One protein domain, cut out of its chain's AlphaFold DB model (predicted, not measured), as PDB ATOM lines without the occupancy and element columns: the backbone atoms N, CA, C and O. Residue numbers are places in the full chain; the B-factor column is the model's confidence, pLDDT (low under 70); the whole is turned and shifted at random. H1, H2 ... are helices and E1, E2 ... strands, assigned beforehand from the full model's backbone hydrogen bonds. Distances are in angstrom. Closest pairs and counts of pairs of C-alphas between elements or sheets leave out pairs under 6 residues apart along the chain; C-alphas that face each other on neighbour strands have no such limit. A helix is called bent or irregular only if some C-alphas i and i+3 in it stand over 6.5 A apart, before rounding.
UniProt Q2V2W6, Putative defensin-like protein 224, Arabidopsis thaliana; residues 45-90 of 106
ATOM      1  N   TYR A  45      77.831  27.071  87.603       45.06
ATOM      2  CA  TYR A  45      79.123  27.469  87.083       45.06
ATOM      3  C   TYR A  45      79.850  26.174  86.754       45.06
ATOM      4  O   TYR A  45      80.283  25.431  87.634       45.06
ATOM      5  N   LEU A  46      79.901  25.881  85.457       52.95
ATOM      6  CA  LEU A  46      80.831  24.950  84.864       52.95
ATOM      7  C   LEU A  46      82.204  25.347  85.386       52.95
ATOM      8  O   LEU A  46      82.755  26.375  84.991       52.95
ATOM      9  N   HIS A  47      82.744  24.547  86.301       49.86
ATOM     10  CA  HIS A  47      84.148  24.638  86.643       49.86
ATOM     11  C   HIS A  47      84.926  24.108  85.439       49.86
ATOM     12  O   HIS A  47      85.335  22.948  85.381       49.86
ATOM     13  N   PHE A  48      85.125  24.978  84.450       53.32
ATOM     14  CA  PHE A  48      86.258  24.851  83.557       53.32
ATOM     15  C   PHE A  48      87.477  25.036  84.449       53.32
ATOM     16  O   PHE A  48      87.781  26.139  84.903       53.32
ATOM     17  N   GLN A  49      88.099  23.916  84.810       52.72
ATOM     18  CA  GLN A  49      89.385  23.907  85.482       52.72
ATOM     19  C   GLN A  49      90.288  24.812  84.646       52.72
ATOM     20  O   GLN A  49      90.451  24.544  83.462       52.72
ATOM     21  N   SER A  50      90.702  25.938  85.237       48.63
ATOM     22  CA  SER A  50      91.368  27.078  84.602       48.63
ATOM     23  C   SER A  50      92.271  26.642  83.443       48.63
ATOM     24  O   SER A  50      93.440  26.313  83.647       48.63
ATOM     25  N   TYR A  51      91.717  26.614  82.225       52.73
ATOM     26  CA  TYR A  51      92.503  26.466  81.011       52.73
ATOM     27  C   TYR A  51      93.199  27.808  80.844       52.73
ATOM     28  O   TYR A  51      92.669  28.751  80.258       52.73
ATOM     29  N   ARG A  52      94.368  27.921  81.480       52.25
ATOM     30  CA  ARG A  52      95.293  29.025  81.267       52.25
ATOM     31  C   ARG A  52      95.618  29.064  79.775       52.25
ATOM     32  O   ARG A  52      96.390  28.256  79.274       52.25
ATOM     33  N   GLY A  53      95.020  30.015  79.074       53.05
ATOM     34  CA  GLY A  53      95.583  30.572  77.854       53.05
ATOM     35  C   GLY A  53      95.162  29.949  76.530       53.05
ATOM     36  O   GLY A  53      95.015  30.725  75.594       53.05
ATOM     37  N   HIS A  54      94.942  28.639  76.376       53.90
ATOM     38  CA  HIS A  54      94.867  28.065  75.021       53.90
ATOM     39  C   HIS A  54      93.763  27.008  74.841       53.90
ATOM     40  O   HIS A  54      93.731  26.016  75.558       53.90
ATOM     41  N   PHE A  55      92.880  27.289  73.871       64.84
ATOM     42  CA  PHE A  55      91.918  26.419  73.173       64.84
ATOM     43  C   PHE A  55      91.170  25.381  74.031       64.84
ATOM     44  O   PHE A  55      91.710  24.334  74.378       64.84
ATOM     45  N   ILE A  56      89.885  25.632  74.313       67.10
ATOM     46  CA  ILE A  56      88.996  24.567  74.796       67.10
ATOM     47  C   ILE A  56      88.663  23.703  73.575       67.10
ATOM     48  O   ILE A  56      88.072  24.225  72.630       67.10
ATOM     49  N   PRO A  57      89.040  22.420  73.558       73.08
ATOM     50  CA  PRO A  57      88.824  21.595  72.385       73.08
ATOM     51  C   PRO A  57      87.346  21.217  72.244       73.08
ATOM     52  O   PRO A  57      86.596  21.190  73.230       73.08
ATOM     53  N   GLU A  58      86.940  20.941  71.004       75.32
ATOM     54  CA  GLU A  58      85.550  20.694  70.595       75.32
ATOM     55  C   GLU A  58      84.895  19.563  71.405       75.32
ATOM     56  O   GLU A  58      83.701  19.587  71.718       75.32
ATOM     57  N   GLU A  59      85.698  18.601  71.867       75.16
ATOM     58  CA  GLU A  59      85.251  17.528  72.744       75.16
ATOM     59  C   GLU A  59      84.611  18.038  74.039       75.16
ATOM     60  O   GLU A  59      83.661  17.429  74.541       75.16
ATOM     61  N   CYS A  60      85.117  19.143  74.585       77.65
ATOM     62  CA  CYS A  60      84.634  19.720  75.832       77.65
ATOM     63  C   CYS A  60      83.570  20.795  75.635       77.65
ATOM     64  O   CYS A  60      82.759  20.994  76.539       77.65
ATOM     65  N   THR A  61      83.535  21.470  74.488       79.95
ATOM     66  CA  THR A  61      82.523  22.498  74.202       79.95
ATOM     67  C   THR A  61      81.252  21.925  73.587       79.95
ATOM     68  O   THR A  61      80.168  22.413  73.899       79.95
ATOM     69  N   GLU A  62      81.349  20.875  72.768       82.09
ATOM     70  CA  GLU A  62      80.206  20.333  72.027       82.09
ATOM     71  C   GLU A  62      79.896  18.886  72.410       82.09
ATOM     72  O   GLU A  62      78.791  18.581  72.870       82.09
ATOM     73  N   LEU A  63      80.874  17.981  72.290       85.05
ATOM     74  CA  LEU A  63      80.611  16.545  72.433       85.05
ATOM     75  C   LEU A  63      80.228  16.158  73.867       85.05
ATOM     76  O   LEU A  63      79.257  15.425  74.073       85.05
ATOM     77  N   CYS A  64      80.967  16.620  74.875       85.58
ATOM     78  CA  CYS A  64      80.706  16.265  76.269       85.58
ATOM     79  C   CYS A  64      79.379  16.853  76.796       85.58
ATOM     80  O   CYS A  64      78.579  16.083  77.348       85.58
ATOM     81  N   PRO A  65      79.050  18.141  76.562       86.05
ATOM     82  CA  PRO A  65      77.735  18.684  76.892       86.05
ATOM     83  C   PRO A  65      76.596  17.929  76.211       86.05
ATOM     84  O   PRO A  65      75.648  17.537  76.890       86.05
ATOM     85  N   GLN A  66      76.704  17.630  74.910       87.07
ATOM     86  CA  GLN A  66      75.687  16.847  74.203       87.07
ATOM     87  C   GLN A  66      75.513  15.444  74.801       87.07
ATOM     88  O   GLN A  66      74.383  14.985  74.987       87.07
ATOM     89  N   ARG A  67      76.608  14.755  75.153       87.09
ATOM     90  CA  ARG A  67      76.557  13.438  75.817       87.09
ATOM     91  C   ARG A  67      75.841  13.504  77.164       87.09
ATOM     92  O   ARG A  67      75.045  12.614  77.466       87.09
ATOM     93  N   CYS A  68      76.099  14.538  77.964       87.75
ATOM     94  CA  CYS A  68      75.413  14.729  79.239       87.75
ATOM     95  C   CYS A  68      73.936  15.077  79.040       87.75
ATOM     96  O   CYS A  68      73.081  14.460  79.679       87.75
ATOM     97  N   LEU A  69      73.618  15.959  78.093       85.76
ATOM     98  CA  LEU A  69      72.246  16.361  77.786       85.76
ATOM     99  C   LEU A  69      71.391  15.195  77.283       85.76
ATOM    100  O   LEU A  69      70.255  15.057  77.728       85.76
ATOM    101  N   ARG A  70      71.934  14.285  76.460       86.16
ATOM    102  CA  ARG A  70      71.232  13.041  76.063       86.16
ATOM    103  C   ARG A  70      70.842  12.171  77.262       86.16
ATOM    104  O   ARG A  70      69.862  11.438  77.205       86.16
ATOM    105  N   ARG A  71      71.594  12.258  78.363       84.86
ATOM    106  CA  ARG A  71      71.308  11.569  79.632       84.86
ATOM    107  C   ARG A  71      70.464  12.414  80.590       84.86
ATOM    108  O   ARG A  71      70.342  12.034  81.753       84.86
ATOM    109  N   HIS A  72      69.919  13.538  80.118       85.55
ATOM    110  CA  HIS A  72      69.234  14.544  80.926       85.55
ATOM    111  C   HIS A  72      70.107  14.993  82.101       85.55
ATOM    112  O   HIS A  72      69.661  15.028  83.237       85.55
ATOM    113  N   ARG A  73      71.390  15.262  81.857       84.20
ATOM    114  CA  ARG A  73      72.374  15.672  82.869       84.20
ATOM    115  C   ARG A  73      73.174  16.865  82.357       84.20
ATOM    116  O   ARG A  73      73.303  17.062  81.151       84.20
ATOM    117  N   LEU A  74      73.744  17.647  83.265       84.84
ATOM    118  CA  LEU A  74      74.640  18.751  82.916       84.84
ATOM    119  C   LEU A  74      76.088  18.276  82.898       84.84
ATOM    120  O   LEU A  74      76.458  17.394  83.669       84.84
ATOM    121  N   MET A  75      76.919  18.862  82.040       84.73
ATOM    122  CA  MET A  75      78.365  18.658  82.118       84.73
ATOM    123  C   MET A  75      78.910  19.365  83.366       84.73
ATOM    124  O   MET A  75      78.618  20.534  83.592       84.73
ATOM    125  N   VAL A  76      79.692  18.650  84.172       85.76
ATOM    126  CA  VAL A  76      80.344  19.173  85.388       85.76
ATOM    127  C   VAL A  76      81.839  19.373  85.162       85.76
ATOM    128  O   VAL A  76      82.423  20.311  85.690       85.76
ATOM    129  N   SER A  77      82.467  18.481  84.396       82.67
ATOM    130  CA  SER A  77      83.903  18.516  84.129       82.67
ATOM    131  C   SER A  77      84.197  17.830  82.802       82.67
ATOM    132  O   SER A  77      83.555  16.831  82.462       82.67
ATOM    133  N   CYS A  78      85.171  18.356  82.072       82.52
ATOM    134  CA  CYS A  78      85.703  17.732  80.877       82.52
ATOM    135  C   CYS A  78      87.229  17.821  80.880       82.52
ATOM    136  O   CYS A  78      87.787  18.885  81.138       82.52
ATOM    137  N   ILE A  79      87.872  16.691  80.595       80.73
ATOM    138  CA  ILE A  79      89.284  16.583  80.244       80.73
ATOM    139  C   ILE A  79      89.301  16.084  78.796       80.73
ATOM    140  O   ILE A  79      88.810  14.974  78.549       80.73
ATOM    141  N   PRO A  80      89.832  16.867  77.847       72.67
ATOM    142  CA  PRO A  80      89.879  16.490  76.438       72.67
ATOM    143  C   PRO A  80      90.460  15.089  76.260       72.67
ATOM    144  O   PRO A  80      91.438  14.750  76.920       72.67
ATOM    145  N   GLN A  81      89.830  14.266  75.414       71.09
ATOM    146  CA  GLN A  81      90.220  12.876  75.106       71.09
ATOM    147  C   GLN A  81      90.246  11.875  76.283       71.09
ATOM    148  O   GLN A  81      90.309  10.671  76.048       71.09
ATOM    149  N   HIS A  82      90.119  12.328  77.532       77.27
ATOM    150  CA  HIS A  82      90.231  11.475  78.715       77.27
ATOM    151  C   HIS A  82      88.906  11.267  79.438       77.27
ATOM    152  O   HIS A  82      88.562  10.141  79.795       77.27
ATOM    153  N   PHE A  83      88.170  12.346  79.716       80.56
ATOM    154  CA  PHE A  83      87.088  12.276  80.690       80.56
ATOM    155  C   PHE A  83      85.973  13.280  80.421       80.56
ATOM    156  O   PHE A  83      86.208  14.464  80.218       80.56
ATOM    157  N   CYS A  84      84.732  12.804  80.487       85.49
ATOM    158  CA  CYS A  84      83.532  13.629  80.425       85.49
ATOM    159  C   CYS A  84      82.646  13.282  81.624       85.49
ATOM    160  O   CYS A  84      82.105  12.175  81.704       85.49
ATOM    161  N   ARG A  85      82.511  14.214  82.572       86.37
ATOM    162  CA  ARG A  85      81.716  14.028  83.789       86.37
ATOM    163  C   ARG A  85      80.394  14.753  83.673       86.37
ATOM    164  O   ARG A  85      80.357  15.978  83.562       86.37
ATOM    165  N   CYS A  86      79.313  13.998  83.806       88.32
ATOM    166  CA  CYS A  86      77.977  14.555  83.924       88.32
ATOM    167  C   CYS A  86      77.556  14.669  85.393       88.32
ATOM    168  O   CYS A  86      78.070  13.952  86.258       88.32
ATOM    169  N   SER A  87      76.588  15.537  85.664       86.91
ATOM    170  CA  SER A  87      75.942  15.666  86.961       86.91
ATOM    171  C   SER A  87      75.320  14.340  87.401       86.91
ATOM    172  O   SER A  87      74.907  13.507  86.587       86.91
ATOM    173  N   SER A  88      75.251  14.130  88.714       85.66
ATOM    174  CA  SER A  88      74.520  13.005  89.306       85.66
ATOM    175  C   SER A  88      73.005  13.221  89.267       85.66
ATOM    176  O   SER A  88      72.258  12.248  89.196       85.66
ATOM    177  N   PHE A  89      72.552  14.478  89.275       82.53
ATOM    178  CA  PHE A  89      71.142  14.833  89.168       82.53
ATOM    179  C   PHE A  89      70.666  14.789  87.714       82.53
ATOM    180  O   PHE A  89      71.356  15.272  86.811       82.53
ATOM    181  N   GLN A  90      69.481  14.211  87.509       79.01
ATOM    182  CA  GLN A  90      68.749  14.306  86.252       79.01
ATOM    183  C   GLN A  90      68.025  15.655  86.192       79.01
ATOM    184  O   GLN A  90      67.385  16.055  87.162       79.01
TER     185      GLN A  90
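AT A GLANCE: This is residues 45 to 90 of the 106 residues of the protein "Putative defensin-like protein 224" of Arabidopsis thaliana (UniProt Q2V2W6). A small two-stranded hairpin, E1 and E2, has one helix, H1, packed over one of its faces, and before the helix a long stretch with no named element swings away as a loop, in which residues 50 to 55 stick out. The printed part has 46 residues with one named helix and two named strands, in the order H1, E1, E2 along the chain; the sheet has the order E1 - E2 and is antiparallel. The class is mixed, helices and strands, with under half of the residues in named elements. The whole is compact, with a radius of gyration of the C-alphas of 10.3 A, yet elongated in outline, with spans of 32 by 18 by 15 A.

HOW THE PARTS SIT: Strand E1, residues 75 to 79, and strand E2, residues 83 to 86, form a hairpin. They are antiparallel neighbours, with 176 degrees between their N-to-C directions. The C-alphas of Met 75 and Cys 86 face each other at 4.5 A, and those of Ile 79 and Phe 83 at 4.9 A. Across the pair, N 76 and O 85 are within hydrogen-bond range at 2.8 A, and so are N 83 and O 79 at 2.9 A. Helix H1, residues 58 to 70, has 7 pairs of C-alphas within 8 A of E1, the closest being those of Pro 65 and Met 75, 5.3 A apart. H1 has 5 such pairs with E2, the closest being those of Cys 68 and Cys 86, also 5.3 A apart. From centre to centre, H1 is 8.8 A from E1 and 8.9 A from E2. In H1, 6 of 9 O i to N i+4 pairs are within hydrogen-bond range.

IN THESE COORDINATES: E1 runs 11.3 A from C-alpha 75 at (78.365, 18.658, 82.118) to C-alpha 79. E2 runs 9.9 A from C-alpha 83 to C-alpha 86 at (77.977, 14.555, 83.924). H1 begins with C-alpha 58 at (85.550, 20.694, 70.595) and measures 17.1 A to C-alpha 70. H1 is irregular, but only just: C-alphas 61 and 64 are 6.8 A apart.

THE WHOLE: The two C-alphas farthest apart, those of Gly 53 and Gln 90, are 32.5 A from each other. The printed part has no cut. The links from H1 to E1 and from E1 to E2 are tight, with 4 and 3 residues between. Residues 45 to 57 hold no named element, and of these residues 50 to 55 stand free. The mean pLDDT of the printed part is 75.0, and the model's confidence is low, under 70, at residues 45 to 56.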